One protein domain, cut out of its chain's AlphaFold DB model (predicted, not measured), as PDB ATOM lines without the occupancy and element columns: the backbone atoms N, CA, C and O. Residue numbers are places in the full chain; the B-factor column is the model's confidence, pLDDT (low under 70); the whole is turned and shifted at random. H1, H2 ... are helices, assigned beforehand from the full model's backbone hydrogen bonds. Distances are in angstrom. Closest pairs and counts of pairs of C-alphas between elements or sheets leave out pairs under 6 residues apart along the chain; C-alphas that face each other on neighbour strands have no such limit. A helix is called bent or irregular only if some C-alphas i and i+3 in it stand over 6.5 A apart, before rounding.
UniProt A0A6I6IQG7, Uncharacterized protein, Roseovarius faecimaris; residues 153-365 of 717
ATOM      1  N   PHE A 153      36.177  17.633 -43.036       91.06
ATOM      2  CA  PHE A 153      36.286  17.745 -44.488       91.06
ATOM      3  C   PHE A 153      34.882  17.914 -45.084       91.06
ATOM      4  O   PHE A 153      34.050  17.009 -45.044       91.06
ATOM      5  N   SER A 154      34.592  19.115 -45.579       89.56
ATOM      6  CA  SER A 154      33.270  19.528 -46.074       89.56
ATOM      7  C   SER A 154      32.876  18.850 -47.384       89.56
ATOM      8  O   SER A 154      31.697  18.569 -47.582       89.56
ATOM      9  N   ASP A 155      33.842  18.517 -48.239       87.50
ATOM     10  CA  ASP A 155      33.639  17.690 -49.431       87.50
ATOM     11  C   ASP A 155      33.303  16.237 -49.057       87.50
ATOM     12  O   ASP A 155      32.313  15.697 -49.551       87.50
ATOM     13  N   ALA A 156      34.028  15.640 -48.104       87.38
ATOM     14  CA  ALA A 156      33.695  14.313 -47.573       87.38
ATOM     15  C   ALA A 156      32.321  14.288 -46.873       87.38
ATOM     16  O   ALA A 156      31.551  13.340 -47.038       87.38
ATOM     17  N   ARG A 157      31.967  15.354 -46.139       87.00
ATOM     18  CA  ARG A 157      30.640  15.504 -45.519       87.00
ATOM     19  C   ARG A 157      29.527  15.653 -46.554       87.00
ATOM     20  O   ARG A 157      28.471  15.053 -46.389       87.00
ATOM     21  N   ALA A 158      29.750  16.437 -47.608       84.94
ATOM     22  CA  ALA A 158      28.782  16.597 -48.687       84.94
ATOM     23  C   ALA A 158      28.521  15.256 -49.390       84.94
ATOM     24  O   ALA A 158      27.363  14.877 -49.542       84.94
ATOM     25  N   ALA A 159      29.577  14.503 -49.717       83.06
ATOM     26  CA  ALA A 159      29.455  13.172 -50.312       83.06
ATOM     27  C   ALA A 159      28.692  12.187 -49.403       83.06
ATOM     28  O   ALA A 159      27.775  11.514 -49.875       83.06
ATOM     29  N   GLN A 160      28.997  12.160 -48.097       84.44
ATOM     30  CA  GLN A 160      28.246  11.365 -47.118       84.44
ATOM     31  C   GLN A 160      26.756  11.742 -47.104       84.44
ATOM     32  O   GLN A 160      25.910  10.860 -47.233       84.44
ATOM     33  N   ASN A 161      26.427  13.035 -47.009       84.19
ATOM     34  CA  ASN A 161      25.039  13.507 -46.998       84.19
ATOM     35  C   ASN A 161      24.292  13.138 -48.298       84.19
ATOM     36  O   ASN A 161      23.129  12.739 -48.254       84.19
ATOM     37  N   THR A 162      24.950  13.237 -49.462       82.56
ATOM     38  CA  THR A 162      24.371  12.838 -50.757       82.56
ATOM     39  C   THR A 162      24.099  11.334 -50.825       82.56
ATOM     40  O   THR A 162      23.067  10.925 -51.355       82.56
ATOM     41  N   ALA A 163      24.983  10.502 -50.269       81.19
ATOM     42  CA  ALA A 163      24.784   9.056 -50.229       81.19
ATOM     43  C   ALA A 163      23.693   8.643 -49.215       81.19
ATOM     44  O   ALA A 163      22.841   7.811 -49.531       81.19
ATOM     45  N   GLU A 164      23.637   9.295 -48.048       82.94
ATOM     46  CA  GLU A 164      22.532   9.187 -47.081       82.94
ATOM     47  C   GLU A 164      21.177   9.516 -47.731       82.94
ATOM     48  O   GLU A 164      20.224   8.738 -47.619       82.94
ATOM     49  N   GLU A 165      21.094  10.619 -48.482       83.69
ATOM     50  CA  GLU A 165      19.884  10.983 -49.222       83.69
ATOM     51  C   GLU A 165      19.550   9.972 -50.334       83.69
ATOM     52  O   GLU A 165      18.382   9.601 -50.492       83.69
ATOM     53  N   ALA A 166      20.541   9.472 -51.079       81.06
ATOM     54  CA  ALA A 166      20.334   8.462 -52.117       81.06
ATOM     55  C   ALA A 166      19.759   7.150 -51.545       81.06
ATOM     56  O   ALA A 166      18.789   6.612 -52.087       81.06
ATOM     57  N   LEU A 167      20.281   6.672 -50.409       83.75
ATOM     58  CA  LEU A 167      19.758   5.492 -49.710       83.75
ATOM     59  C   LEU A 167      18.358   5.745 -49.124       83.75
ATOM     60  O   LEU A 167      17.481   4.883 -49.225       83.75
ATOM     61  N   ALA A 168      18.101   6.939 -48.580       85.44
ATOM     62  CA  ALA A 168      16.778   7.331 -48.094       85.44
ATOM     63  C   ALA A 168      15.741   7.482 -49.226       85.44
ATOM     64  O   ALA A 168      14.553   7.228 -49.011       85.44
ATOM     65  N   ASN A 169      16.159   7.883 -50.430       85.75
ATOM     66  CA  ASN A 169      15.328   7.879 -51.638       85.75
ATOM     67  C   ASN A 169      15.055   6.440 -52.117       85.75
ATOM     68  O   ASN A 169      13.909   6.105 -52.417       85.75
ATOM     69  N   ALA A 170      16.064   5.560 -52.108       85.56
ATOM     70  CA  ALA A 170      15.904   4.146 -52.459       85.56
ATOM     71  C   ALA A 170      14.953   3.398 -51.499       85.56
ATOM     72  O   ALA A 170      14.101   2.634 -51.961       85.56
ATOM     73  N   LYS A 171      15.032   3.662 -50.181       90.19
ATOM     74  CA  LYS A 171      14.069   3.150 -49.186       90.19
ATOM     75  C   LYS A 171      12.646   3.616 -49.521       90.19
ATOM     76  O   LYS A 171      11.774   2.772 -49.721       90.19
ATOM     77  N   ARG A 172      12.445   4.931 -49.695       92.88
ATOM     78  CA  ARG A 172      11.139   5.529 -50.036       92.88
ATOM     79  C   ARG A 172      10.529   4.963 -51.321       92.88
ATOM     80  O   ARG A 172       9.320   4.751 -51.371       92.88
ATOM     81  N   GLU A 173      11.327   4.681 -52.350       91.56
ATOM     82  CA  GLU A 173      10.814   4.077 -53.586       91.56
ATOM     83  C   GLU A 173      10.386   2.613 -53.391       91.56
ATOM     84  O   GLU A 173       9.325   2.216 -53.880       91.56
ATOM     85  N   LEU A 174      11.146   1.811 -52.638       90.50
ATOM     86  CA  LEU A 174      10.741   0.437 -52.314       90.50
ATOM     87  C   LEU A 174       9.494   0.398 -51.414       90.50
ATOM     88  O   LEU A 174       8.627  -0.450 -51.627       90.50
ATOM     89  N   GLU A 175       9.351   1.335 -50.474       94.00
ATOM     90  CA  GLU A 175       8.132   1.524 -49.672       94.00
ATOM     91  C   GLU A 175       6.932   1.897 -50.560       94.00
ATOM     92  O   GLU A 175       5.917   1.199 -50.558       94.00
ATOM     93  N   ARG A 176       7.075   2.909 -51.426       94.56
ATOM     94  CA  ARG A 176       6.037   3.330 -52.386       94.56
ATOM     95  C   ARG A 176       5.621   2.201 -53.339       94.56
ATOM     96  O   ARG A 176       4.464   2.137 -53.762       94.56
ATOM     97  N   ARG A 177       6.542   1.299 -53.698       91.00
ATOM     98  CA  ARG A 177       6.240   0.102 -54.506       91.00
ATOM     99  C   ARG A 177       5.539  -0.990 -53.691       91.00
ATOM    100  O   ARG A 177       4.610  -1.593 -54.218       91.00
ATOM    101  N   LYS A 178       5.905  -1.186 -52.419       94.50
ATOM    102  CA  LYS A 178       5.273  -2.110 -51.447       94.50
ATOM    103  C   LYS A 178       3.818  -1.754 -51.132       94.50
ATOM    104  O   LYS A 178       3.013  -2.650 -50.904       94.50
ATOM    105  N   GLU A 179       3.477  -0.466 -51.144       94.38
ATOM    106  CA  GLU A 179       2.095   0.014 -51.001       94.38
ATOM    107  C   GLU A 179       1.242  -0.254 -52.250       94.38
ATOM    108  O   GLU A 179       0.056  -0.564 -52.144       94.38
ATOM    109  N   LYS A 180       1.837  -0.128 -53.443       91.62
ATOM    110  CA  LYS A 180       1.125  -0.209 -54.731       91.62
ATOM    111  C   LYS A 180       1.046  -1.620 -55.312       91.62
ATOM    112  O   LYS A 180       0.154  -1.891 -56.113       91.62
ATOM    113  N   ALA A 181       1.977  -2.502 -54.958       89.06
ATOM    114  CA  ALA A 181       2.071  -3.857 -55.486       89.06
ATOM    115  C   ALA A 181       2.767  -4.808 -54.500       89.06
ATOM    116  O   ALA A 181       3.545  -4.403 -53.637       89.06
ATOM    117  N   THR A 182       2.553  -6.113 -54.679       88.38
ATOM    118  CA  THR A 182       3.345  -7.141 -53.997       88.38
ATOM    119  C   THR A 182       4.780  -7.136 -54.527       88.38
ATOM    120  O   THR A 182       5.068  -7.762 -55.548       88.38
ATOM    121  N   ILE A 183       5.673  -6.434 -53.828       92.06
ATOM    122  CA  ILE A 183       7.121  -6.487 -54.068       92.06
ATOM    123  C   ILE A 183       7.660  -7.918 -53.934       92.06
ATOM    124  O   ILE A 183       7.131  -8.744 -53.183       92.06
ATOM    125  N   THR A 184       8.730  -8.217 -54.666       91.44
ATOM    126  CA  THR A 184       9.372  -9.534 -54.636       91.44
ATOM    127  C   THR A 184      10.022  -9.822 -53.273       91.44
ATOM    128  O   THR A 184      10.352  -8.896 -52.524       91.44
ATOM    129  N   PRO A 185      10.293 -11.100 -52.937       87.38
ATOM    130  CA  PRO A 185      11.044 -11.448 -51.729       87.38
ATOM    131  C   PRO A 185      12.431 -10.790 -51.656       87.38
ATOM    132  O   PRO A 185      12.884 -10.476 -50.558       87.38
ATOM    133  N   GLY A 186      13.075 -10.551 -52.806       82.19
ATOM    134  CA  GLY A 186      14.351  -9.838 -52.900       82.19
ATOM    135  C   GLY A 186      14.217  -8.356 -52.550       82.19
ATOM    136  O   GLY A 186      14.926  -7.873 -51.679       82.19
ATOM    137  N   GLU A 187      13.248  -7.653 -53.138       86.00
ATOM    138  CA  GLU A 187      12.984  -6.235 -52.846       86.00
ATOM    139  C   GLU A 187      12.533  -6.012 -51.394       86.00
ATOM    140  O   GLU A 187      12.965  -5.065 -50.746       86.00
ATOM    141  N   ASN A 188      11.722  -6.918 -50.834       86.94
ATOM    142  CA  ASN A 188      11.318  -6.863 -49.423       86.94
ATOM    143  C   ASN A 188      12.484  -7.154 -48.461       86.94
ATOM    144  O   ASN A 188      12.444  -6.760 -47.297       86.94
ATOM    145  N   HIS A 189      13.521  -7.847 -48.932       81.19
ATOM    146  CA  HIS A 189      14.757  -8.059 -48.186       81.19
ATOM    147  C   HIS A 189      15.721  -6.869 -48.333       81.19
ATOM    148  O   HIS A 189      16.248  -6.398 -47.329       81.19
ATOM    149  N   GLN A 190      15.867  -6.311 -49.539       81.50
ATOM    150  CA  GLN A 190      16.617  -5.077 -49.799       81.50
ATOM    151  C   GLN A 190      16.052  -3.896 -49.000       81.50
ATOM    152  O   GLN A 190      16.815  -3.142 -48.405       81.50
ATOM    153  N   LEU A 191      14.724  -3.775 -48.909       86.94
ATOM    154  CA  LEU A 191      14.069  -2.780 -48.065       86.94
ATOM    155  C   LEU A 191      14.454  -2.954 -46.588       86.94
ATOM    156  O   LEU A 191      14.883  -1.989 -45.970       86.94
ATOM    157  N   LYS A 192      14.407  -4.179 -46.045       85.88
ATOM    158  CA  LYS A 192      14.859  -4.466 -44.669       85.88
ATOM    159  C   LYS A 192      16.341  -4.188 -44.436       85.88
ATOM    160  O   LYS A 192      16.737  -3.812 -43.335       85.88
ATOM    161  N   MET A 193      17.167  -4.384 -45.458       80.25
ATOM    162  CA  MET A 193      18.583  -4.044 -45.415       80.25
ATOM    163  C   MET A 193      18.774  -2.520 -45.369       80.25
ATOM    164  O   MET A 193      19.533  -2.048 -44.532       80.25
ATOM    165  N   LEU A 194      18.036  -1.746 -46.175       83.44
ATOM    166  CA  LEU A 194      18.048  -0.275 -46.129       83.44
ATOM    167  C   LEU A 194      17.461   0.283 -44.821       83.44
ATOM    168  O   LEU A 194      18.031   1.215 -44.265       83.44
ATOM    169  N   GLU A 195      16.379  -0.309 -44.299       86.44
ATOM    170  CA  GLU A 195      15.861  -0.068 -42.940       86.44
ATOM    171  C   GLU A 195      16.996  -0.257 -41.916       86.44
ATOM    172  O   GLU A 195      17.359   0.684 -41.218       86.44
ATOM    173  N   THR A 196      17.659  -1.421 -41.914       81.31
ATOM    174  CA  THR A 196      18.759  -1.737 -40.980       81.31
ATOM    175  C   THR A 196      19.946  -0.774 -41.110       81.31
ATOM    176  O   THR A 196      20.484  -0.337 -40.093       81.31
ATOM    177  N   ILE A 197      20.361  -0.436 -42.334       76.44
ATOM    178  CA  ILE A 197      21.494   0.462 -42.609       76.44
ATOM    179  C   ILE A 197      21.210   1.875 -42.078       76.44
ATOM    180  O   ILE A 197      22.038   2.428 -41.355       76.44
ATOM    181  N   LEU A 198      20.031   2.430 -42.382       79.06
ATOM    182  CA  LEU A 198      19.647   3.791 -41.990       79.06
ATOM    183  C   LEU A 198      19.293   3.907 -40.496       79.06
ATOM    184  O   LEU A 198      19.557   4.939 -39.887       79.06
ATOM    185  N   GLU A 199      18.705   2.869 -39.894       78.06
ATOM    186  CA  GLU A 199      18.235   2.902 -38.498       78.06
ATOM    187  C   GLU A 199      19.325   2.522 -37.488       78.06
ATOM    188  O   GLU A 199      19.347   3.055 -36.381       78.06
ATOM    189  N   THR A 200      20.249   1.627 -37.856       65.88
ATOM    190  CA  THR A 200      21.352   1.220 -36.962       65.88
ATOM    191  C   THR A 200      22.548   2.171 -37.052       65.88
ATOM    192  O   THR A 200      23.367   2.162 -36.136       65.88
ATOM    193  N   ASN A 201      22.668   2.930 -38.158       61.50
ATOM    194  CA  ASN A 201      23.842   3.717 -38.573       61.50
ATOM    195  C   ASN A 201      25.160   3.094 -38.064       61.50
ATOM    196  O   ASN A 201      25.795   3.635 -37.151       61.50
ATOM    197  N   PRO A 202      25.475   1.861 -38.516       53.28
ATOM    198  CA  PRO A 202      26.276   0.927 -37.740       53.28
ATOM    199  C   PRO A 202      27.647   1.528 -37.393       53.28
ATOM    200  O   PRO A 202      28.350   1.991 -38.295       53.28
ATOM    201  N   PRO A 203      28.049   1.533 -36.105       41.59
ATOM    202  CA  PRO A 203      29.187   2.317 -35.634       41.59
ATOM    203  C   PRO A 203      30.480   1.816 -36.279       41.59
ATOM    204  O   PRO A 203      31.016   0.772 -35.908       41.59
ATOM    205  N   GLY A 204      30.953   2.557 -37.283       51.53
ATOM    206  CA  GLY A 204      32.084   2.156 -38.114       51.53
ATOM    207  C   GLY A 204      31.859   2.162 -39.626       51.53
ATOM    208  O   GLY A 204      32.767   1.724 -40.328       51.53
ATOM    209  N   TYR A 205      30.718   2.624 -40.146       56.72
ATOM    210  CA  TYR A 205      30.460   2.702 -41.591       56.72
ATOM    211  C   TYR A 205      30.013   4.107 -42.002       56.72
ATOM    212  O   TYR A 205      28.956   4.562 -41.583       56.72
ATOM    213  N   ALA A 206      30.781   4.763 -42.876       58.84
ATOM    214  CA  ALA A 206      30.213   5.828 -43.695       58.84
ATOM    215  C   ALA A 206      29.340   5.197 -44.783       58.84
ATOM    216  O   ALA A 206      29.658   4.123 -45.295       58.84
ATOM    217  N   LEU A 207      28.273   5.888 -45.160       62.53
ATOM    218  CA  LEU A 207      27.314   5.433 -46.169       62.53
ATOM    219  C   LEU A 207      27.737   5.797 -47.603       62.53
ATOM    220  O   LEU A 207      26.924   5.750 -48.514       62.53
ATOM    221  N   GLU A 208      29.003   6.175 -47.783       76.06
ATOM    222  CA  GLU A 208      29.569   6.777 -48.989       76.06
ATOM    223  C   GLU A 208      30.404   5.740 -49.768       76.06
ATOM    224  O   GLU A 208      31.361   5.163 -49.239       76.06
ATOM    225  N   ASP A 209      30.019   5.481 -51.020       76.00
ATOM    226  CA  ASP A 209      30.527   4.382 -51.853       76.00
ATOM    227  C   ASP A 209      32.047   4.453 -52.105       76.00
ATOM    228  O   ASP A 209      32.728   3.417 -52.098       76.00
ATOM    229  N   LEU A 210      32.605   5.659 -52.289       77.50
ATOM    230  CA  LEU A 210      34.044   5.869 -52.464       77.50
ATOM    231  C   LEU A 210      34.800   5.521 -51.185       77.50
ATOM    232  O   LEU A 210      35.762   4.754 -51.246       77.50
ATOM    233  N   TYR A 211      34.340   5.995 -50.028       79.44
ATOM    234  CA  TYR A 211      34.917   5.644 -48.734       79.44
ATOM    235  C   TYR A 211      34.873   4.136 -48.441       79.44
ATOM    236  O   TYR A 211      35.873   3.576 -47.990       79.44
ATOM    237  N   LEU A 212      33.751   3.458 -48.707       74.44
ATOM    238  CA  LEU A 212      33.617   2.015 -48.466       74.44
ATOM    239  C   LEU A 212      34.563   1.194 -49.354       74.44
ATOM    240  O   LEU A 212      35.264   0.311 -48.853       74.44
ATOM    241  N   THR A 213      34.645   1.535 -50.641       79.44
ATOM    242  CA  THR A 213      35.581   0.917 -51.597       79.44
ATOM    243  C   THR A 213      37.029   1.156 -51.178       79.44
ATOM    244  O   THR A 213      37.824   0.225 -51.065       79.44
ATOM    245  N   LEU A 214      37.364   2.406 -50.860       80.69
ATOM    246  CA  LEU A 214      38.692   2.811 -50.415       80.69
ATOM    247  C   LEU A 214      39.089   2.135 -49.093       80.69
ATOM    248  O   LEU A 214      40.250   1.768 -48.934       80.69
ATOM    249  N   ARG A 215      38.148   1.894 -48.171       77.25
ATOM    250  CA  ARG A 215      38.392   1.121 -46.942       77.25
ATOM    251  C   ARG A 215      38.677  -0.354 -47.232       77.25
ATOM    252  O   ARG A 215      39.563  -0.914 -46.590       77.25
ATOM    253  N   GLN A 216      37.951  -0.968 -48.172       78.62
ATOM    254  CA  GLN A 216      38.174  -2.359 -48.580       78.62
ATOM    255  C   GLN A 216      39.575  -2.533 -49.181       78.62
ATOM    256  O   GLN A 216      40.343  -3.369 -48.711       78.62
ATOM    257  N   GLU A 217      39.939  -1.701 -50.158       82.44
ATOM    258  CA  GLU A 217      41.226  -1.825 -50.849       82.44
ATOM    259  C   GLU A 217      42.407  -1.398 -49.954       82.44
ATOM    260  O   GLU A 217      43.422  -2.097 -49.889       82.44
ATOM    261  N   LEU A 218      42.280  -0.309 -49.175       80.81
ATOM    262  CA  LEU A 218      43.340   0.133 -48.254       80.81
ATOM    263  C   LEU A 218      43.581  -0.806 -47.068       80.81
ATOM    264  O   LEU A 218      44.657  -0.720 -46.477       80.81
ATOM    265  N   ALA A 219      42.674  -1.737 -46.756       79.44
ATOM    266  CA  ALA A 219      42.937  -2.784 -45.765       79.44
ATOM    267  C   ALA A 219      44.116  -3.703 -46.159       79.44
ATOM    268  O   ALA A 219      44.705  -4.343 -45.293       79.44
ATOM    269  N   SER A 220      44.507  -3.737 -47.441       76.88
ATOM    270  CA  SER A 220      45.733  -4.413 -47.903       76.88
ATOM    271  C   SER A 220      47.015  -3.575 -47.742       76.88
ATOM    272  O   SER A 220      48.117  -4.118 -47.800       76.88
ATOM    273  N   TYR A 221      46.885  -2.264 -47.507       71.88
ATOM    274  CA  TYR A 221      47.992  -1.302 -47.390       71.88
ATOM    275  C   TYR A 221      48.184  -0.752 -45.963       71.88
ATOM    276  O   TYR A 221      49.127   0.011 -45.720       71.88
ATOM    277  N   VAL A 222      47.271  -1.047 -45.033       71.25
ATOM    278  CA  VAL A 222      47.209  -0.496 -43.669       71.25
ATOM    279  C   VAL A 222      47.284  -1.640 -42.654       71.25
ATOM    280  O   VAL A 222      46.332  -2.399 -42.514       71.25
ATOM    281  N   ASP A 223      48.378  -1.717 -41.892       67.31
ATOM    282  CA  ASP A 223      48.602  -2.729 -40.839       67.31
ATOM    283  C   ASP A 223      47.729  -2.541 -39.571       67.31
ATOM    284  O   ASP A 223      48.053  -3.059 -38.502       67.31
ATOM    285  N   ASP A 224      46.642  -1.767 -39.659       68.19
ATOM    286  CA  ASP A 224      45.763  -1.426 -38.538       68.19
ATOM    287  C   ASP A 224      44.417  -2.167 -38.663       68.19
ATOM    288  O   ASP A 224      43.654  -1.898 -39.598       68.19
ATOM    289  N   PRO A 225      44.081  -3.093 -37.740       63.09
ATOM    290  CA  PRO A 225      42.793  -3.786 -37.763       63.09
ATOM    291  C   PRO A 225      41.609  -2.844 -37.492       63.09
ATOM    292  O   PRO A 225      40.482  -3.159 -37.876       63.09
ATOM    293  N   ASN A 226      41.853  -1.687 -36.868       66.94
ATOM    294  CA  ASN A 226      40.855  -0.664 -36.583       66.94
ATOM    295  C   ASN A 226      40.921   0.452 -37.635       66.94
ATOM    296  O   ASN A 226      41.072   1.627 -37.301       66.94
ATOM    297  N   MET A 227      40.763   0.086 -38.916       67.88
ATOM    298  CA  MET A 227      40.543   1.057 -39.995       67.88
ATOM    299  C   MET A 227      39.487   2.084 -39.552       67.88
ATOM    300  O   MET A 227      38.383   1.664 -39.171       67.88
ATOM    301  N   PRO A 228      39.811   3.392 -39.599       72.62
ATOM    302  CA  PRO A 228      39.056   4.448 -38.935       72.62
ATOM    303  C   PRO A 228      37.639   4.591 -39.488       72.62
ATOM    304  O   PRO A 228      37.234   3.909 -40.430       72.62
ATOM    305  N   VAL A 229      36.886   5.506 -38.884       74.00
ATOM    306  CA  VAL A 229      35.514   5.836 -39.271       74.00
ATOM    307  C   VAL A 229      35.493   7.241 -39.862       74.00
ATOM    308  O   VAL A 229      36.132   8.140 -39.313       74.00
ATOM    309  N   LEU A 230      34.766   7.417 -40.964       77.12
ATOM    310  CA  LEU A 230      34.346   8.721 -41.460       77.12
ATOM    311  C   LEU A 230      32.957   9.019 -40.882       77.12
ATOM    312  O   LEU A 230      32.001   8.309 -41.183       77.12
ATOM    313  N   ASP A 231      32.871  10.039 -40.032       80.62
ATOM    314  CA  ASP A 231      31.633  10.501 -39.396       80.62
ATOM    315  C   ASP A 231      31.430  11.991 -39.689       80.62
ATOM    316  O   ASP A 231      32.219  12.834 -39.261       80.62
ATOM    317  N   GLN A 232      30.401  12.328 -40.468       81.50
ATOM    318  CA  GLN A 232      30.018  13.706 -40.792       81.50
ATOM    319  C   GLN A 232      31.196  14.543 -41.337       81.50
ATOM    320  O   GLN A 232      31.365  15.715 -40.990       81.50
ATOM    321  N   GLY A 233      32.020  13.932 -42.197       79.12
ATOM    322  CA  GLY A 233      33.228  14.539 -42.776       79.12
ATOM    323  C   GLY A 233      34.506  14.424 -41.933       79.12
ATOM    324  O   GLY A 233      35.539  14.950 -42.336       79.12
ATOM    325  N   GLN A 234      34.468  13.782 -40.763       82.25
ATOM    326  CA  GLN A 234      35.607  13.670 -39.842       82.25
ATOM    327  C   GLN A 234      36.210  12.266 -39.920       82.25
ATOM    328  O   GLN A 234      35.509  11.284 -39.686       82.25
ATOM    329  N   PHE A 235      37.507  12.159 -40.215       74.69
ATOM    330  CA  PHE A 235      38.232  10.886 -40.186       74.69
ATOM    331  C   PHE A 235      38.812  10.670 -38.781       74.69
ATOM    332  O   PHE A 235      39.780  11.336 -38.413       74.69
ATOM    333  N   GLY A 236      38.211   9.758 -38.014       65.62
ATOM    334  CA  GLY A 236      38.579   9.479 -36.620       65.62
ATOM    335  C   GLY A 236      37.626  10.117 -35.609       65.62
ATOM    336  O   GLY A 236      37.641  11.329 -35.397       65.62
ATOM    337  N   GLY A 237      36.801   9.298 -34.946       60.78
ATOM    338  CA  GLY A 237      35.669   9.780 -34.135       60.78
ATOM    339  C   GLY A 237      36.041  10.707 -32.965       60.78
ATOM    340  O   GLY A 237      35.303  11.652 -32.675       60.78
ATOM    341  N   GLU A 238      37.199  10.488 -32.333       59.06
ATOM    342  CA  GLU A 238      37.630  11.193 -31.109       59.06
ATOM    343  C   GLU A 238      38.917  12.030 -31.260       59.06
ATOM    344  O   GLU A 238      39.382  12.621 -30.282       59.06
ATOM    345  N   ALA A 239      39.495  12.139 -32.462       60.72
ATOM    346  CA  ALA A 239      40.675  12.979 -32.681       60.72
ATOM    347  C   ALA A 239      40.307  14.468 -32.506       60.72
ATOM    348  O   ALA A 239      39.570  15.048 -33.303       60.72
ATOM    349  N   ASN A 240      40.800  15.091 -31.431       60.00
ATOM    350  CA  ASN A 240      40.491  16.483 -31.074       60.00
ATOM    351  C   ASN A 240      41.552  17.481 -31.571       60.00
ATOM    352  O   ASN A 240      41.368  18.687 -31.434       60.00
ATOM    353  N   HIS A 241      42.671  16.999 -32.115       69.94
ATOM    354  CA  HIS A 241      43.694  17.830 -32.744       69.94
ATOM    355  C   HIS A 241      44.423  17.083 -33.860       69.94
ATOM    356  O   HIS A 241      44.453  15.856 -33.903       69.94
ATOM    357  N   ILE A 242      45.063  17.834 -34.750       71.62
ATOM    358  CA  ILE A 242      45.705  17.299 -35.952       71.62
ATOM    359  C   ILE A 242      46.872  16.335 -35.667       71.62
ATOM    360  O   ILE A 242      47.019  15.316 -36.338       71.62
ATOM    361  N   GLY A 243      47.629  16.580 -34.591       72.88
ATOM    362  CA  GLY A 243      48.674  15.671 -34.098       72.88
ATOM    363  C   GLY A 243      48.156  14.340 -33.528       72.88
ATOM    364  O   GLY A 243      48.936  13.398 -33.405       72.88
ATOM    365  N   GLN A 244      46.857  14.242 -33.224       80.44
ATOM    366  CA  GLN A 244      46.184  12.995 -32.843       80.44
ATOM    367  C   GLN A 244      45.775  12.151 -34.060       80.44
ATOM    368  O   GLN A 244      45.519  10.962 -33.892       80.44
ATOM    369  N   ILE A 245      45.738  12.727 -35.270       84.12
ATOM    370  CA  ILE A 245      45.311  12.012 -36.478       84.12
ATOM    371  C   ILE A 245      46.406  11.021 -36.906       84.12
ATOM    372  O   ILE A 245      47.559  11.375 -37.208       84.12
ATOM    373  N   SER A 246      46.029   9.746 -36.924       86.69
ATOM    374  CA  SER A 246      46.891   8.616 -37.253       86.69
ATOM    375  C   SER A 246      47.394   8.665 -38.699       86.69
ATOM    376  O   SER A 246      46.850   9.343 -39.578       86.69
ATOM    377  N   LYS A 247      48.443   7.884 -38.990       87.81
ATOM    378  CA  LYS A 247      48.928   7.714 -40.369       87.81
ATOM    379  C   LYS A 247      47.867   7.058 -41.271       87.81
ATOM    380  O   LYS A 247      47.867   7.332 -42.468       87.81
ATOM    381  N   ALA A 248      46.981   6.226 -40.716       85.00
ATOM    382  CA  ALA A 248      45.891   5.588 -41.453       85.00
ATOM    383  C   ALA A 248      44.814   6.610 -41.855       85.00
ATOM    384  O   ALA A 248      44.512   6.737 -43.038       85.00
ATOM    385  N   GLU A 249      44.309   7.397 -40.901       86.38
ATOM    386  CA  GLU A 249      43.306   8.449 -41.137       86.38
ATOM    387  C   GLU A 249      43.792   9.486 -42.156       86.38
ATOM    388  O   GLU A 249      43.083   9.778 -43.118       86.38
ATOM    389  N   LEU A 250      45.035   9.969 -42.022       88.94
ATOM    390  CA  LEU A 250      45.630  10.897 -42.991       88.94
ATOM    391  C   LEU A 250      45.774  10.281 -44.390       88.94
ATOM    392  O   LEU A 250      45.527  10.969 -45.378       88.94
ATOM    393  N   ARG A 251      46.142   8.994 -44.497       90.00
ATOM    394  CA  ARG A 251      46.235   8.293 -45.790       90.00
ATOM    395  C   ARG A 251      44.864   8.184 -46.455       90.00
ATOM    396  O   ARG A 251      44.754   8.391 -47.658       90.00
ATOM    397  N   ILE A 252      43.844   7.857 -45.668       88.38
ATOM    398  CA  ILE A 252      42.462   7.667 -46.114       88.38
ATOM    399  C   ILE A 252      41.865   8.996 -46.582       88.38
ATOM    400  O   ILE A 252      41.377   9.067 -47.706       88.38
ATOM    401  N   ALA A 253      41.994  10.063 -45.787       89.88
ATOM    402  CA  ALA A 253      41.546  11.407 -46.157       89.88
ATOM    403  C   ALA A 253      42.246  11.928 -47.427       89.88
ATOM    404  O   ALA A 253      41.608  12.523 -48.294       89.88
ATOM    405  N   MET A 254      43.551  11.667 -47.565       92.50
ATOM    406  CA  MET A 254      44.346  12.058 -48.734       92.50
ATOM    407  C   MET A 254      43.923  11.296 -49.996       92.50
ATOM    408  O   MET A 254      43.701  11.913 -51.035       92.50
ATOM    409  N   ALA A 255      43.765   9.972 -49.910       91.62
ATOM    410  CA  ALA A 255      43.419   9.140 -51.061       91.62
ATOM    411  C   ALA A 255      41.974   9.399 -51.507       91.62
ATOM    412  O   ALA A 255      41.713   9.502 -52.704       91.62
ATOM    413  N   TRP A 256      41.062   9.602 -50.552       91.50
ATOM    414  CA  TRP A 256      39.703  10.063 -50.823       91.50
ATOM    415  C   TRP A 256      39.725  11.429 -51.531       91.50
ATOM    416  O   TRP A 256      39.100  11.586 -52.576       91.50
ATOM    417  N   GLY A 257      40.522  12.385 -51.035       91.44
ATOM    418  CA  GLY A 257      40.672  13.714 -51.637       91.44
ATOM    419  C   GLY A 257      41.260  13.710 -53.055       91.44
ATOM    420  O   GLY A 257      40.824  14.509 -53.881       91.44
ATOM    421  N   MET A 258      42.201  12.806 -53.362       92.81
ATOM    422  CA  MET A 258      42.709  12.597 -54.729       92.81
ATOM    423  C   MET A 258      41.622  12.030 -55.649       92.81
ATOM    424  O   MET A 258      41.272  12.661 -56.643       92.81
ATOM    425  N   LEU A 259      41.031  10.885 -55.289       90.69
ATOM    426  CA  LEU A 259      40.027  10.214 -56.123       90.69
ATOM    427  C   LEU A 259      38.789  11.097 -56.361       90.69
ATOM    428  O   LEU A 259      38.275  11.144 -57.479       90.69
ATOM    429  N   HIS A 260      38.353  11.854 -55.346       88.62
ATOM    430  CA  HIS A 260      37.250  12.809 -55.460       88.62
ATOM    431  C   HIS A 260      37.593  13.995 -56.378       88.62
ATOM    432  O   HIS A 260      36.781  14.359 -57.228       88.62
ATOM    433  N   ARG A 261      38.801  14.574 -56.262       90.69
ATOM    434  CA  ARG A 261      39.279  15.647 -57.157       90.69
ATOM    435  C   ARG A 261      39.322  15.194 -58.616       90.69
ATOM    436  O   ARG A 261      38.901  15.941 -59.494       90.69
ATOM    437  N   ASP A 262      39.828  13.989 -58.861       87.88
ATOM    438  CA  ASP A 262      40.101  13.472 -60.208       87.88
ATOM    439  C   ASP A 262      38.873  12.792 -60.855       87.88
ATOM    440  O   ASP A 262      38.970  12.190 -61.931       87.88
ATOM    441  N   GLY A 263      37.700  12.899 -60.208       86.44
ATOM    442  CA  GLY A 263      36.417  12.391 -60.699       86.44
ATOM    443  C   GLY A 263      36.323  10.862 -60.737       86.44
ATOM    444  O   GLY A 263      35.529  10.307 -61.498       86.44
ATOM    445  N   ILE A 264      37.153  10.162 -59.959       86.12
ATOM    446  CA  ILE A 264      37.280   8.704 -59.998       86.12
ATOM    447  C   ILE A 264      36.202   8.088 -59.099       86.12
ATOM    448  O   ILE A 264      36.418   7.783 -57.927       86.12
ATOM    449  N   GLY A 265      35.012   7.926 -59.677       77.56
ATOM    450  CA  GLY A 265      33.882   7.271 -59.025       77.56
ATOM    451  C   GLY A 265      34.177   5.815 -58.650       77.56
ATOM    452  O   GLY A 265      34.796   5.065 -59.410       77.56
ATOM    453  N   ALA A 266      33.700   5.416 -57.474       74.12
ATOM    454  CA  ALA A 266      33.722   4.036 -57.016       74.12
ATOM    455  C   ALA A 266      32.568   3.200 -57.610       74.12
ATOM    456  O   ALA A 266      31.597   3.766 -58.127       74.12
ATOM    457  N   PRO A 267      32.641   1.856 -57.542       70.94
ATOM    458  CA  PRO A 267      31.522   0.987 -57.889       70.94
ATOM    459  C   PRO A 267      30.325   1.270 -56.970       70.94
ATOM    460  O   PRO A 267      30.477   1.277 -55.749       70.94
ATOM    461  N   ARG A 268      29.134   1.485 -57.541       67.12
ATOM    462  CA  ARG A 268      27.932   1.815 -56.761       67.12
ATOM    463  C   ARG A 268      27.562   0.681 -55.809       67.12
ATOM    464  O   ARG A 268      27.420  -0.465 -56.238       67.12
ATOM    465  N   LEU A 269      27.312   1.002 -54.541       64.81
ATOM    466  CA  LEU A 269      26.988   0.010 -53.512       64.81
ATOM    467  C   LEU A 269      25.720  -0.780 -53.884       64.81
ATOM    468  O   LEU A 269      25.697  -2.009 -53.823       64.81
ATOM    469  N   LEU A 270      24.682  -0.077 -54.352       61.53
ATOM    470  CA  LEU A 270      23.407  -0.666 -54.788       61.53
ATOM    471  C   LEU A 270      23.552  -1.664 -55.949       61.53
ATOM    472  O   LEU A 270      22.833  -2.660 -55.968       61.53
ATOM    473  N   ASP A 271      24.500  -1.445 -56.864       61.56
ATOM    474  CA  ASP A 271      24.688  -2.282 -58.060       61.56
ATOM    475  C   ASP A 271      25.478  -3.574 -57.753       61.56
ATOM    476  O   ASP A 271      25.555  -4.490 -58.582       61.56
ATOM    477  N   HIS A 272      26.063  -3.678 -56.551       56.03
ATOM    478  CA  HIS A 272      26.950  -4.779 -56.158       56.03
ATOM    479  C   HIS A 272      26.586  -5.481 -54.839       56.03
ATOM    480  O   HIS A 272      27.168  -6.527 -54.547       56.03
ATOM    481  N   MET A 273      25.594  -4.994 -54.081       57.25
ATOM    482  CA  MET A 273      25.116  -5.626 -52.841       57.25
ATOM    483  C   MET A 273      24.484  -7.016 -53.060       57.25
ATOM    484  O   MET A 273      23.265  -7.192 -53.098       57.25
ATOM    485  N   LYS A 274      25.335  -8.045 -53.115       55.47
ATOM    486  CA  LYS A 274      24.962  -9.443 -52.871       55.47
ATOM    487  C   LYS A 274      25.040  -9.722 -51.372       55.47
ATOM    488  O   LYS A 274      26.122  -9.924 -50.834       55.47
ATOM    489  N   TYR A 275      23.892  -9.744 -50.707       50.12
ATOM    490  CA  TYR A 275      23.802 -10.140 -49.305       50.12
ATOM    491  C   TYR A 275      23.837 -11.672 -49.167       50.12
ATOM    492  O   TYR A 275      22.909 -12.349 -49.616       50.12
ATOM    493  N   ASP A 276      24.873 -12.220 -48.522       54.31
ATOM    494  CA  ASP A 276      24.824 -13.580 -47.972       54.31
ATOM    495  C   ASP A 276      24.354 -13.504 -46.502       54.31
ATOM    496  O   ASP A 276      25.016 -12.857 -45.688       54.31
ATOM    497  N   PRO A 277      23.255 -14.180 -46.109       47.31
ATOM    498  CA  PRO A 277      22.770 -14.207 -44.723       47.31
ATOM    499  C   PRO A 277      23.733 -14.837 -43.697       47.31
ATOM    500  O   PRO A 277      23.393 -14.911 -42.515       47.31
ATOM    501  N   ARG A 278      24.903 -15.330 -44.119       51.78
ATOM    502  CA  ARG A 278      25.972 -15.865 -43.263       51.78
ATOM    503  C   ARG A 278      27.159 -14.917 -43.118       51.78
ATOM    504  O   ARG A 278      27.947 -15.103 -42.193       51.78
ATOM    505  N   GLU A 279      27.292 -13.922 -43.991       52.59
ATOM    506  CA  GLU A 279      28.438 -13.017 -44.017       52.59
ATOM    507  C   GLU A 279      27.992 -11.587 -43.711       52.59
ATOM    508  O   GLU A 279      27.443 -10.876 -44.546       52.59
ATOM    509  N   THR A 280      28.290 -11.115 -42.500       51.03
ATOM    510  CA  THR A 280      28.032  -9.730 -42.063       51.03
ATOM    511  C   THR A 280      29.017  -8.724 -42.681       51.03
ATOM    512  O   THR A 280      29.424  -7.768 -42.023       51.03
ATOM    513  N   LYS A 281      29.469  -8.972 -43.915       55.50
ATOM    514  CA  LYS A 281      30.454  -8.174 -44.647       55.50
ATOM    515  C   LYS A 281      29.920  -7.866 -46.038       55.50
ATOM    516  O   LYS A 281      29.766  -8.759 -46.869       55.50
ATOM    517  N   PHE A 282      29.690  -6.584 -46.299       58.91
ATOM    518  CA  PHE A 282      29.492  -6.103 -47.659       58.91
ATOM    519  C   PHE A 282      30.763  -6.366 -48.468       58.91
ATOM    520  O   PHE A 282      31.861  -6.044 -48.018       58.91
ATOM    521  N   HIS A 283      30.597  -6.953 -49.648       60.09
ATOM    522  CA  HIS A 283      31.652  -7.094 -50.640       60.09
ATOM    523  C   HIS A 283      31.399  -6.048 -51.722       60.09
ATOM    524  O   HIS A 283      30.371  -6.110 -52.402       60.09
ATOM    525  N   VAL A 284      32.309  -5.087 -51.883       64.94
ATOM    526  CA  VAL A 284      32.266  -4.185 -53.039       64.94
ATOM    527  C   VAL A 284      32.625  -4.997 -54.287       64.94
ATOM    528  O   VAL A 284      33.488  -5.877 -54.240       64.94
ATOM    529  N   GLY A 285      31.931  -4.739 -55.398       66.69
ATOM    530  CA  GLY A 285      32.206  -5.396 -56.677       66.69
ATOM    531  C   GLY A 285      33.616  -5.099 -57.201       66.69
ATOM    532  O   GLY A 285      34.259  -4.153 -56.753       66.69
ATOM    533  N   ASN A 286      34.086  -5.900 -58.166       76.00
ATOM    534  CA  ASN A 286      35.422  -5.762 -58.757       76.00
ATOM    535  C   ASN A 286      35.714  -4.308 -59.158       76.00
ATOM    536  O   ASN A 286      35.125  -3.779 -60.104       76.00
ATOM    537  N   VAL A 287      36.639  -3.685 -58.433       79.94
ATOM    538  CA  VAL A 287      36.981  -2.273 -58.580       79.94
ATOM    539  C   VAL A 287      37.704  -2.043 -59.915       79.94
ATOM    540  O   VAL A 287      38.422  -2.915 -60.413       79.94
ATOM    541  N   SER A 288      37.479  -0.889 -60.554       84.06
ATOM    542  CA  SER A 288      38.047  -0.626 -61.885       84.06
ATOM    543  C   SER A 288      39.580  -0.559 -61.848       84.06
ATOM    544  O   SER A 288      40.156  -0.016 -60.906       84.06
ATOM    545  N   LYS A 289      40.260  -1.034 -62.906       86.19
ATOM    546  CA  LYS A 289      41.732  -0.967 -62.975       86.19
ATOM    547  C   LYS A 289      42.246   0.462 -62.764       86.19
ATOM    548  O   LYS A 289      43.181   0.643 -61.997       86.19
ATOM    549  N   ARG A 290      41.593   1.464 -63.371       86.56
ATOM    550  CA  ARG A 290      41.956   2.882 -63.203       86.56
ATOM    551  C   ARG A 290      41.922   3.301 -61.732       86.56
ATOM    552  O   ARG A 290      42.874   3.909 -61.273       86.56
ATOM    553  N   PHE A 291      40.875   2.949 -60.988       88.56
ATOM    554  CA  PHE A 291      40.806   3.244 -59.552       88.56
ATOM    555  C   PHE A 291      41.978   2.607 -58.793       88.56
ATOM    556  O   PHE A 291      42.590   3.272 -57.966       88.56
ATOM    557  N   ASN A 292      42.328   1.353 -59.094       87.62
ATOM    558  CA  ASN A 292      43.427   0.662 -58.415       87.62
ATOM    559  C   ASN A 292      44.802   1.258 -58.773       87.62
ATOM    560  O   ASN A 292      45.628   1.442 -57.880       87.62
ATOM    561  N   ASP A 293      45.025   1.602 -60.047       89.00
ATOM    562  CA  ASP A 293      46.237   2.284 -60.520       89.00
ATOM    563  C   ASP A 293      46.414   3.647 -59.802       89.00
ATOM    564  O   ASP A 293      47.492   3.962 -59.293       89.00
ATOM    565  N   GLU A 294      45.338   4.435 -59.703       90.75
ATOM    566  CA  GLU A 294      45.334   5.788 -59.119       90.75
ATOM    567  C   GLU A 294      45.396   5.754 -57.576       90.75
ATOM    568  O   GLU A 294      46.105   6.552 -56.960       90.75
ATOM    569  N   LEU A 295      44.736   4.784 -56.925       90.75
ATOM    570  CA  LEU A 295      44.846   4.554 -55.479       90.75
ATOM    571  C   LEU A 295      46.271   4.133 -55.093       90.75
ATOM    572  O   LEU A 295      46.810   4.630 -54.099       90.75
ATOM    573  N   ALA A 296      46.913   3.267 -55.884       89.81
ATOM    574  CA  ALA A 296      48.310   2.899 -55.678       89.81
ATOM    575  C   ALA A 296      49.242   4.117 -55.832       89.81
ATOM    576  O   ALA A 296      50.117   4.332 -54.986       89.81
ATOM    577  N   ALA A 297      49.014   4.963 -56.845       90.69
ATOM    578  CA  ALA A 297      49.752   6.213 -57.036       90.69
ATOM    579  C   ALA A 297      49.570   7.192 -55.857       90.69
ATOM    580  O   ALA A 297      50.555   7.740 -55.351       90.69
ATOM    581  N   ALA A 298      48.341   7.354 -55.356       92.38
ATOM    582  CA  ALA A 298      48.036   8.170 -54.180       92.38
ATOM    583  C   ALA A 298      48.767   7.662 -52.923       92.38
ATOM    584  O   ALA A 298      49.466   8.420 -52.242       92.38
ATOM    585  N   VAL A 299      48.671   6.360 -52.634       91.25
ATOM    586  CA  VAL A 299      49.335   5.727 -51.481       91.25
ATOM    587  C   VAL A 299      50.860   5.855 -51.568       91.25
ATOM    588  O   VAL A 299      51.502   6.137 -50.551       91.25
ATOM    589  N   ALA A 300      51.448   5.708 -52.758       91.88
ATOM    590  CA  ALA A 300      52.879   5.914 -52.985       91.88
ATOM    591  C   ALA A 300      53.301   7.380 -52.761       91.88
ATOM    592  O   ALA A 300      54.254   7.641 -52.016       91.88
ATOM    593  N   SER A 301      52.557   8.338 -53.330       93.31
ATOM    594  CA  SER A 301      52.788   9.780 -53.152       93.31
ATOM    595  C   SER A 301      52.769  10.178 -51.673       93.31
ATOM    596  O   SER A 301      53.705  10.810 -51.176       93.31
ATOM    597  N   PHE A 302      51.752   9.737 -50.931       94.31
ATOM    598  CA  PHE A 302      51.597  10.041 -49.510       94.31
ATOM    599  C   PHE A 302      52.629   9.353 -48.616       94.31
ATOM    600  O   PHE A 302      53.153   9.982 -47.700       94.31
ATOM    601  N   ASN A 303      52.966   8.083 -48.870       92.62
ATOM    602  CA  ASN A 303      54.024   7.413 -48.107       92.62
ATOM    603  C   ASN A 303      55.386   8.103 -48.299       92.62
ATOM    604  O   ASN A 303      56.163   8.161 -47.348       92.62
ATOM    605  N   THR A 304      55.640   8.664 -49.486       95.06
ATOM    606  CA  THR A 304      56.859   9.427 -49.805       95.06
ATOM    607  C   THR A 304      56.856  10.821 -49.165       95.06
ATOM    608  O   THR A 304      57.879  11.267 -48.653       95.06
ATOM    609  N   ASN A 305      55.706  11.506 -49.149       96.19
ATOM    610  CA  ASN A 305      55.600  12.927 -48.787       96.19
ATOM    611  C   ASN A 305      54.850  13.192 -47.462       96.19
ATOM    612  O   ASN A 305      54.399  14.312 -47.223       96.19
ATOM    613  N   LEU A 306      54.710  12.188 -46.587       94.50
ATOM    614  CA  LEU A 306      53.895  12.225 -45.356       94.50
ATOM    615  C   LEU A 306      54.091  13.488 -44.497       94.50
ATOM    616  O   LEU A 306      53.116  14.068 -44.021       94.50
ATOM    617  N   GLY A 307      55.342  13.912 -44.289       94.38
ATOM    618  CA  GLY A 307      55.652  15.103 -43.491       94.38
ATOM    619  C   GLY A 307      55.150  16.403 -44.126       94.38
ATOM    620  O   GLY A 307      54.704  17.297 -43.415       94.38
ATOM    621  N   LEU A 308      55.153  16.484 -45.461       95.44
ATOM    622  CA  LEU A 308      54.634  17.630 -46.203       95.44
ATOM    623  C   LEU A 308      53.098  17.639 -46.193       95.44
ATOM    624  O   LEU A 308      52.514  18.677 -45.901       95.44
ATOM    625  N   TYR A 309      52.445  16.488 -46.409       95.06
ATOM    626  CA  TYR A 309      50.984  16.364 -46.266       95.06
ATOM    627  C   TYR A 309      50.509  16.817 -44.876       95.06
ATOM    628  O   TYR A 309      49.526  17.551 -44.787       95.06
ATOM    629  N   ARG A 310      51.230  16.444 -43.805       93.50
ATOM    630  CA  ARG A 310      50.972  16.943 -42.441       93.50
ATOM    631  C   ARG A 310      51.172  18.454 -42.331       93.50
ATOM    632  O   ARG A 310      50.216  19.139 -42.000       93.50
ATOM    633  N   ALA A 311      52.338  18.981 -42.707       93.38
ATOM    634  CA  ALA A 311      52.631  20.414 -42.599       93.38
ATOM    635  C   ALA A 311      51.640  21.310 -43.375       93.38
ATOM    636  O   ALA A 311      51.320  22.409 -42.922       93.38
ATOM    637  N   VAL A 312      51.130  20.852 -44.527       94.62
ATOM    638  CA  VAL A 312      50.079  21.563 -45.276       94.62
ATOM    639  C   VAL A 312      48.737  21.495 -44.547       94.62
ATOM    640  O   VAL A 312      48.060  22.516 -44.455       94.62
ATOM    641  N   LEU A 313      48.355  20.331 -44.006       92.50
ATOM    642  CA  LEU A 313      47.105  20.188 -43.254       92.50
ATOM    643  C   LEU A 313      47.132  21.025 -41.965       92.50
ATOM    644  O   LEU A 313      46.157  21.712 -41.680       92.50
ATOM    645  N   ASP A 314      48.260  21.029 -41.246       90.56
ATOM    646  CA  ASP A 314      48.508  21.870 -40.068       90.56
ATOM    647  C   ASP A 314      48.305  23.348 -40.422       90.56
ATOM    648  O   ASP A 314      47.497  24.040 -39.802       90.56
ATOM    649  N   ALA A 315      48.987  23.823 -41.469       90.62
ATOM    650  CA  ALA A 315      48.878  25.204 -41.918       90.62
ATOM    651  C   ALA A 315      47.443  25.580 -42.319       90.62
ATOM    652  O   ALA A 315      46.965  26.628 -41.903       90.62
ATOM    653  N   MET A 316      46.738  24.732 -43.078       90.56
ATOM    654  CA  MET A 316      45.350  25.000 -43.475       90.56
ATOM    655  C   MET A 316      44.372  24.952 -42.293       90.56
ATOM    656  O   MET A 316      43.418  25.720 -42.279       90.56
ATOM    657  N   ALA A 317      44.596  24.085 -41.300       87.50
ATOM    658  CA  ALA A 317      43.720  23.951 -40.137       87.50
ATOM    659  C   ALA A 317      43.861  25.111 -39.132       87.50
ATOM    660  O   ALA A 317      42.883  25.453 -38.465       87.50
ATOM    661  N   PHE A 318      45.049  25.715 -39.022       84.69
ATOM    662  CA  PHE A 318      45.310  26.849 -38.124       84.69
ATOM    663  C   PHE A 318      45.065  28.231 -38.743       84.69
ATOM    664  O   PHE A 318      45.015  29.217 -38.005       84.69
ATOM    665  N   ASP A 319      44.943  28.341 -40.066       82.94
ATOM    666  CA  ASP A 319      44.783  29.636 -40.723       82.94
ATOM    667  C   ASP A 319      43.307  30.075 -40.745       82.94
ATOM    668  O   ASP A 319      42.445  29.422 -41.340       82.94
ATOM    669  N   GLY A 320      43.005  31.174 -40.049       77.75
ATOM    670  CA  GLY A 320      41.634  31.635 -39.803       77.75
ATOM    671  C   GLY A 320      40.885  32.084 -41.059       77.75
ATOM    672  O   GLY A 320      39.664  31.950 -41.107       77.75
ATOM    673  N   ASP A 321      41.607  32.537 -42.088       75.62
ATOM    674  CA  ASP A 321      41.023  32.930 -43.377       75.62
ATOM    675  C   ASP A 321      40.584  31.704 -44.203       75.62
ATOM    676  O   ASP A 321      39.743  31.812 -45.094       75.62
ATOM    677  N   ILE A 322      41.140  30.524 -43.894       74.44
ATOM    678  CA  ILE A 322      40.922  29.262 -44.618       74.44
ATOM    679  C   ILE A 322      39.927  28.369 -43.869       74.44
ATOM    680  O   ILE A 322      39.011  27.817 -44.473       74.44
ATOM    681  N   ASN A 323      40.094  28.239 -42.550       77.75
ATOM    682  CA  ASN A 323      39.339  27.322 -41.691       77.75
ATOM    683  C   ASN A 323      38.388  28.053 -40.720       77.75
ATOM    684  O   ASN A 323      38.054  27.537 -39.652       77.75
ATOM    685  N   GLY A 324      37.923  29.258 -41.073       72.44
ATOM    686  CA  GLY A 324      37.069  30.100 -40.219       72.44
ATOM    687  C   GLY A 324      35.731  29.475 -39.782       72.44
ATOM    688  O   GLY A 324      35.085  29.980 -38.867       72.44
ATOM    689  N   THR A 325      35.317  28.360 -40.395       76.06
ATOM    690  CA  THR A 325      34.118  27.575 -40.038       76.06
ATOM    691  C   THR A 325      34.429  26.229 -39.367       76.06
ATOM    692  O   THR A 325      33.500  25.483 -39.047       76.06
ATOM    693  N   GLY A 326      35.708  25.884 -39.170       77.12
ATOM    694  CA  GLY A 326      36.142  24.542 -38.759       77.12
ATOM    695  C   GLY A 326      36.011  23.478 -39.859       77.12
ATOM    696  O   GLY A 326      36.015  22.283 -39.556       77.12
ATOM    697  N   GLN A 327      35.846  23.893 -41.121       85.00
ATOM    698  CA  GLN A 327      35.702  23.000 -42.267       85.00
ATOM    699  C   GLN A 327      36.755  23.281 -43.344       85.00
ATOM    700  O   GLN A 327      36.943  24.417 -43.770       85.00
ATOM    701  N   LEU A 328      37.387  22.213 -43.828       90.19
ATOM    702  CA  LEU A 328      38.381  22.197 -44.901       90.19
ATOM    703  C   LEU A 328      37.842  21.396 -46.104       90.19
ATOM    704  O   LEU A 328      36.800  20.747 -45.997       90.19
ATOM    705  N   ARG A 329      38.530  21.399 -47.250       90.62
ATOM    706  CA  ARG A 329      38.269  20.473 -48.370       90.62
ATOM    707  C   ARG A 329      39.474  19.568 -48.606       90.62
ATOM    708  O   ARG A 329      40.594  20.057 -48.765       90.62
ATOM    709  N   ALA A 330      39.251  18.257 -48.632       92.19
ATOM    710  CA  ALA A 330      40.294  17.254 -48.826       92.19
ATOM    711  C   ALA A 330      40.944  17.399 -50.209       92.19
ATOM    712  O   ALA A 330      42.171  17.362 -50.320       92.19
ATOM    713  N   ALA A 331      40.139  17.663 -51.243       91.19
ATOM    714  CA  ALA A 331      40.622  17.910 -52.601       91.19
ATOM    715  C   ALA A 331      41.564  19.132 -52.692       91.19
ATOM    716  O   ALA A 331      42.532  19.123 -53.460       91.19
ATOM    717  N   ASP A 332      41.325  20.175 -51.889       92.25
ATOM    718  CA  ASP A 332      42.147  21.391 -51.888       92.25
ATOM    719  C   ASP A 332      43.448  21.201 -51.095       92.25
ATOM    720  O   ASP A 332      44.514  21.572 -51.591       92.25
ATOM    721  N   TRP A 333      43.399  20.524 -49.942       94.38
ATOM    722  CA  TRP A 333      44.591  20.098 -49.189       94.38
ATOM    723  C   TRP A 333      45.551  19.249 -50.038       94.38
ATOM    724  O   TRP A 333      46.758  19.518 -50.104       94.38
ATOM    725  N   VAL A 334      45.004  18.258 -50.742       94.88
ATOM    726  CA  VAL A 334      45.737  17.412 -51.690       94.88
ATOM    727  C   VAL A 334      46.370  18.254 -52.803       94.88
ATOM    728  O   VAL A 334      47.564  18.120 -53.074       94.88
ATOM    729  N   SER A 335      45.601  19.159 -53.416       93.69
ATOM    730  CA  SER A 335      46.059  19.977 -54.551       93.69
ATOM    731  C   SER A 335      47.158  20.976 -54.173       93.69
ATOM    732  O   SER A 335      48.117  21.156 -54.930       93.69
ATOM    733  N   VAL A 336      47.070  21.590 -52.988       94.69
ATOM    734  CA  VAL A 336      48.144  22.430 -52.432       94.69
ATOM    735  C   VAL A 336      49.399  21.592 -52.194       94.69
ATOM    736  O   VAL A 336      50.489  21.995 -52.604       94.69
ATOM    737  N   THR A 337      49.259  20.402 -51.599       96.19
ATOM    738  CA  THR A 337      50.402  19.525 -51.309       96.19
ATOM    739  C   THR A 337      51.113  19.078 -52.587       96.19
ATOM    740  O   THR A 337      52.327  19.242 -52.703       96.19
ATOM    741  N   GLU A 338      50.376  18.610 -53.598       94.94
ATOM    742  CA  GLU A 338      50.947  18.281 -54.908       94.94
ATOM    743  C   GLU A 338      51.648  19.468 -55.572       94.94
ATOM    744  O   GLU A 338      52.692  19.293 -56.195       94.94
ATOM    745  N   THR A 339      51.102  20.678 -55.438       94.69
ATOM    746  CA  THR A 339      51.705  21.897 -56.000       94.69
ATOM    747  C   THR A 339      53.064  22.208 -55.363       94.69
ATOM    748  O   THR A 339      53.929  22.789 -56.016       94.69
ATOM    749  N   LEU A 340      53.285  21.794 -54.113       95.75
ATOM    750  CA  LEU A 340      54.569  21.910 -53.418       95.75
ATOM    751  C   LEU A 340      55.526  20.765 -53.808       95.75
ATOM    752  O   LEU A 340      56.692  21.034 -54.100       95.75
ATOM    753  N   ILE A 341      55.029  19.527 -53.939       95.50
ATOM    754  CA  ILE A 341      55.802  18.376 -54.459       95.50
ATOM    755  C   ILE A 341      56.314  18.670 -55.881       95.50
ATOM    756  O   ILE A 341      57.498  18.499 -56.169       95.50
ATOM    757  N   LYS A 342      55.457  19.210 -56.758       94.06
ATOM    758  CA  LYS A 342      55.792  19.634 -58.134       94.06
ATOM    759  C   LYS A 342      56.814  20.785 -58.185       94.06
ATOM    760  O   LYS A 342      57.465  20.966 -59.209       94.06
ATOM    761  N   LYS A 343      56.997  21.529 -57.086       94.44
ATOM    762  CA  LYS A 343      58.055  22.546 -56.899       94.44
ATOM    763  C   LYS A 343      59.342  21.973 -56.276       94.44
ATOM    764  O   LYS A 343      60.279  22.731 -56.037       94.44
ATOM    765  N   GLY A 344      59.409  20.662 -56.022       94.94
ATOM    766  CA  GLY A 344      60.562  19.987 -55.413       94.94
ATOM    767  C   GLY A 344      60.701  20.210 -53.903       94.94
ATOM    768  O   GLY A 344      61.796  20.049 -53.366       94.94
ATOM    769  N   LEU A 345      59.624  20.617 -53.224       96.00
ATOM    770  CA  LEU A 345      59.626  20.923 -51.793       96.00
ATOM    771  C   LEU A 345      59.326  19.678 -50.949       96.00
ATOM    772  O   LEU A 345      58.611  18.771 -51.371       96.00
ATOM    773  N   ASN A 346      59.846  19.673 -49.726       95.19
ATOM    774  CA  ASN A 346      59.666  18.627 -48.721       95.19
ATOM    775  C   ASN A 346      59.378  19.244 -47.336       95.19
ATOM    776  O   ASN A 346      59.354  20.466 -47.189       95.19
ATOM    777  N   ALA A 347      59.158  18.405 -46.320       93.06
ATOM    778  CA  ALA A 347      58.817  18.843 -44.961       93.06
ATOM    779  C   ALA A 347      59.885  19.750 -44.313       93.06
ATOM    780  O   ALA A 347      59.546  20.675 -43.581       93.06
ATOM    781  N   ASP A 348      61.162  19.516 -44.623       93.56
ATOM    782  CA  ASP A 348      62.313  20.224 -44.045       93.56
ATOM    783  C   ASP A 348      62.733  21.470 -44.854       93.56
ATOM    784  O   ASP A 348      63.769  22.086 -44.584       93.56
ATOM    785  N   SER A 349      61.962  21.846 -45.881       93.56
ATOM    786  CA  SER A 349      62.323  22.929 -46.800       93.56
ATOM    787  C   SER A 349      62.327  24.304 -46.108       93.56
ATOM    788  O   SER A 349      61.341  24.688 -45.471       93.56
ATOM    789  N   PRO A 350      63.392  25.117 -46.255       92.12
ATOM    790  CA  PRO A 350      63.462  26.425 -45.613       92.12
ATOM    791  C   PRO A 350      62.350  27.355 -46.120       92.12
ATOM    792  O   PRO A 350      62.093  27.473 -47.319       92.12
ATOM    793  N   GLY A 351      61.670  28.021 -45.184       90.50
ATOM    794  CA  GLY A 351      60.534  28.896 -45.490       90.50
ATOM    795  C   GLY A 351      59.247  28.166 -45.893       90.50
ATOM    796  O   GLY A 351      58.332  28.826 -46.388       90.50
ATOM    797  N   LEU A 352      59.145  26.844 -45.682       90.88
ATOM    798  CA  LEU A 352      57.966  26.045 -46.037       90.88
ATOM    799  C   LEU A 352      56.620  26.677 -45.610       90.88
ATOM    800  O   LEU A 352      55.756  26.756 -46.477       90.88
ATOM    801  N   PRO A 353      56.410  27.220 -44.390       90.19
ATOM    802  CA  PRO A 353      55.128  27.841 -44.021       90.19
ATOM    803  C   PRO A 353      54.709  29.006 -44.934       90.19
ATOM    804  O   PRO A 353      53.536  29.145 -45.280       90.19
ATOM    805  N   THR A 354      55.670  29.819 -45.388       89.56
ATOM    806  CA  THR A 354      55.429  30.909 -46.346       89.56
ATOM    807  C   THR A 354      55.085  30.360 -47.731       89.56
ATOM    808  O   THR A 354      54.210  30.896 -48.407       89.56
ATOM    809  N   GLN A 355      55.741  29.274 -48.150       92.75
ATOM    810  CA  GLN A 355      55.474  28.621 -49.435       92.75
ATOM    811  C   GLN A 355      54.128  27.881 -49.440       92.75
ATOM    812  O   GLN A 355      53.426  27.925 -50.448       92.75
ATOM    813  N   ILE A 356      53.732  27.285 -48.310       92.06
ATOM    814  CA  ILE A 356      52.401  26.708 -48.102       92.06
ATOM    815  C   ILE A 356      51.342  27.805 -48.223       92.06
ATOM    816  O   ILE A 356      50.483  27.694 -49.091       92.06
ATOM    817  N   ARG A 357      51.437  28.906 -47.463       88.50
ATOM    818  CA  ARG A 357      50.499  30.041 -47.595       88.50
ATOM    819  C   ARG A 357      50.432  30.592 -49.019       88.50
ATOM    820  O   ARG A 357      49.346  30.823 -49.533       88.50
ATOM    821  N   ALA A 358      51.571  30.738 -49.696       88.00
ATOM    822  CA  ALA A 358      51.601  31.177 -51.091       88.00
ATOM    823  C   ALA A 358      50.919  30.184 -52.057       88.00
ATOM    824  O   ALA A 358      50.337  30.621 -53.048       88.00
ATOM    825  N   ALA A 359      50.977  28.876 -51.780       90.19
ATOM    826  CA  ALA A 359      50.311  27.830 -52.558       90.19
ATOM    827  C   ALA A 359      48.811  27.693 -52.228       90.19
ATOM    828  O   ALA A 359      48.020  27.425 -53.128       90.19
ATOM    829  N   ILE A 360      48.401  27.919 -50.975       87.62
ATOM    830  CA  ILE A 360      46.981  27.957 -50.601       87.62
ATOM    831  C   ILE A 360      46.319  29.208 -51.185       87.62
ATOM    832  O   ILE A 360      45.252  29.102 -51.778       87.62
ATOM    833  N   ASN A 361      46.978  30.369 -51.126       84.19
ATOM    834  CA  ASN A 361      46.475  31.590 -51.760       84.19
ATOM    835  C   ASN A 361      46.412  31.457 -53.295       84.19
ATOM    836  O   ASN A 361      45.496  31.996 -53.900       84.19
ATOM    837  N   ASP A 362      47.317  30.693 -53.923       82.88
ATOM    838  CA  ASP A 362      47.214  30.283 -55.342       82.88
ATOM    839  C   ASP A 362      45.934  29.478 -55.629       82.88
ATOM    840  O   ASP A 362      45.359  29.581 -56.709       82.88
ATOM    841  N   ARG A 363      45.514  28.638 -54.674       82.00
ATOM    842  CA  ARG A 363      44.407  27.688 -54.831       82.00
ATOM    843  C   ARG A 363      43.042  28.265 -54.446       82.00
ATOM    844  O   ARG A 363      42.044  27.866 -55.039       82.00
ATOM    845  N   LEU A 364      42.999  29.154 -53.455       72.44
ATOM    846  CA  LEU A 364      41.773  29.735 -52.897       72.44
ATOM    847  C   LEU A 364      41.483  31.159 -53.393       72.44
ATOM    848  O   LEU A 364      40.376  31.652 -53.179       72.44
ATOM    849  N   ALA A 365      42.424  31.827 -54.070       66.50
ATOM    850  CA  ALA A 365      42.098  33.057 -54.783       66.50
ATOM    851  C   ALA A 365      41.034  32.761 -55.864       66.50
ATOM    852  O   ALA A 365      41.240  31.857 -56.679       66.50
TER     853      ALA A 365
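AT A GLANCE: This is residues 153 to 365 of the 717 residues of an uncharacterized protein of Roseovarius faecimaris (UniProt A0A6I6IQG7). The longest helix, H6, bends at about a right angle into an L whose arms, H6a and H6b, hold the crossed helices H4 and H7; H3 packs on H4 at one side, and H8 packs on H6b and H7 at the other. From this body the helical hairpin of H1 and H2 reaches away as a long arm, and residues 276 to 281 of the link after H5 stick out as a free loop. The printed part has 213 residues with eight named helices, H1 to H8 in order, and no named strand: all helix. It is compact, with a radius of gyration of the C-alphas of 19.4 A, and spans 69 by 34 by 29 A, the hairpin adding much of the length.

IN THESE COORDINATES: H6, residues 289 to 318, was assigned as one helix by its hydrogen bonds but is bent, with C-alphas 304 and 307 8.6 A apart. H6a, residues 289 to 304, is 22.6 A long; H6b is residues 307 to 318. H4, residues 247 to 261, is 20.9 A long, and H7 is residues 330 to 341. H3 is residues 209 to 218, H5 residues 269 to 272. H1, residues 154 to 180, begins with C-alpha 154 at (33.270, 19.528, -46.074) and is 38.7 A long; H2, residues 185 to 200, is 22.0 A. H8, residues 352 to 364, ends with C-alpha 364 at (41.773, 29.735, -52.897).

HOW THE PARTS SIT: The arms of H6 stand about perpendicular, at 86 degrees. H6a touches H4, closest at the C-alphas of Ala 255 and Ala 298, 5.7 A. H7 is the hub, touching four helices. With residues 330 to 334 alone it touches H4, about perpendicular at 84 degrees, the closest C-alphas being those of Gly 257 and Ala 331, 4.3 A. H7 and H8 touch at a steep tilt of 52 degrees, opposite ways, closest at the C-alphas of Val 336 and Ala 359, 5.8 A. H1 and H7 touch only at their ends, closest at the C-alphas of Asp 155 and Ala 330, 6.7 A. H1 and H2 form a hairpin at a steep tilt of 41 degrees. H5 touches no helix. In H1, H2, H3, H4, H6a, H6b, H7 and H8 every O i to N i+4 pair is within hydrogen-bond range; H5, with 4 residues, is too short for such a pair.

THE WHOLE: The C-alphas of Thr 182 and Pro 350 are farthest apart, 69.4 A. The printed part has no cut. The links H3 to H4, H5 to H6 and H6 to H7 are long. Mean pLDDT of the printed part is 81.7; residues 200 to 207, 223 to 227, 236 to 241, 268 to 285 and 365 are under 70.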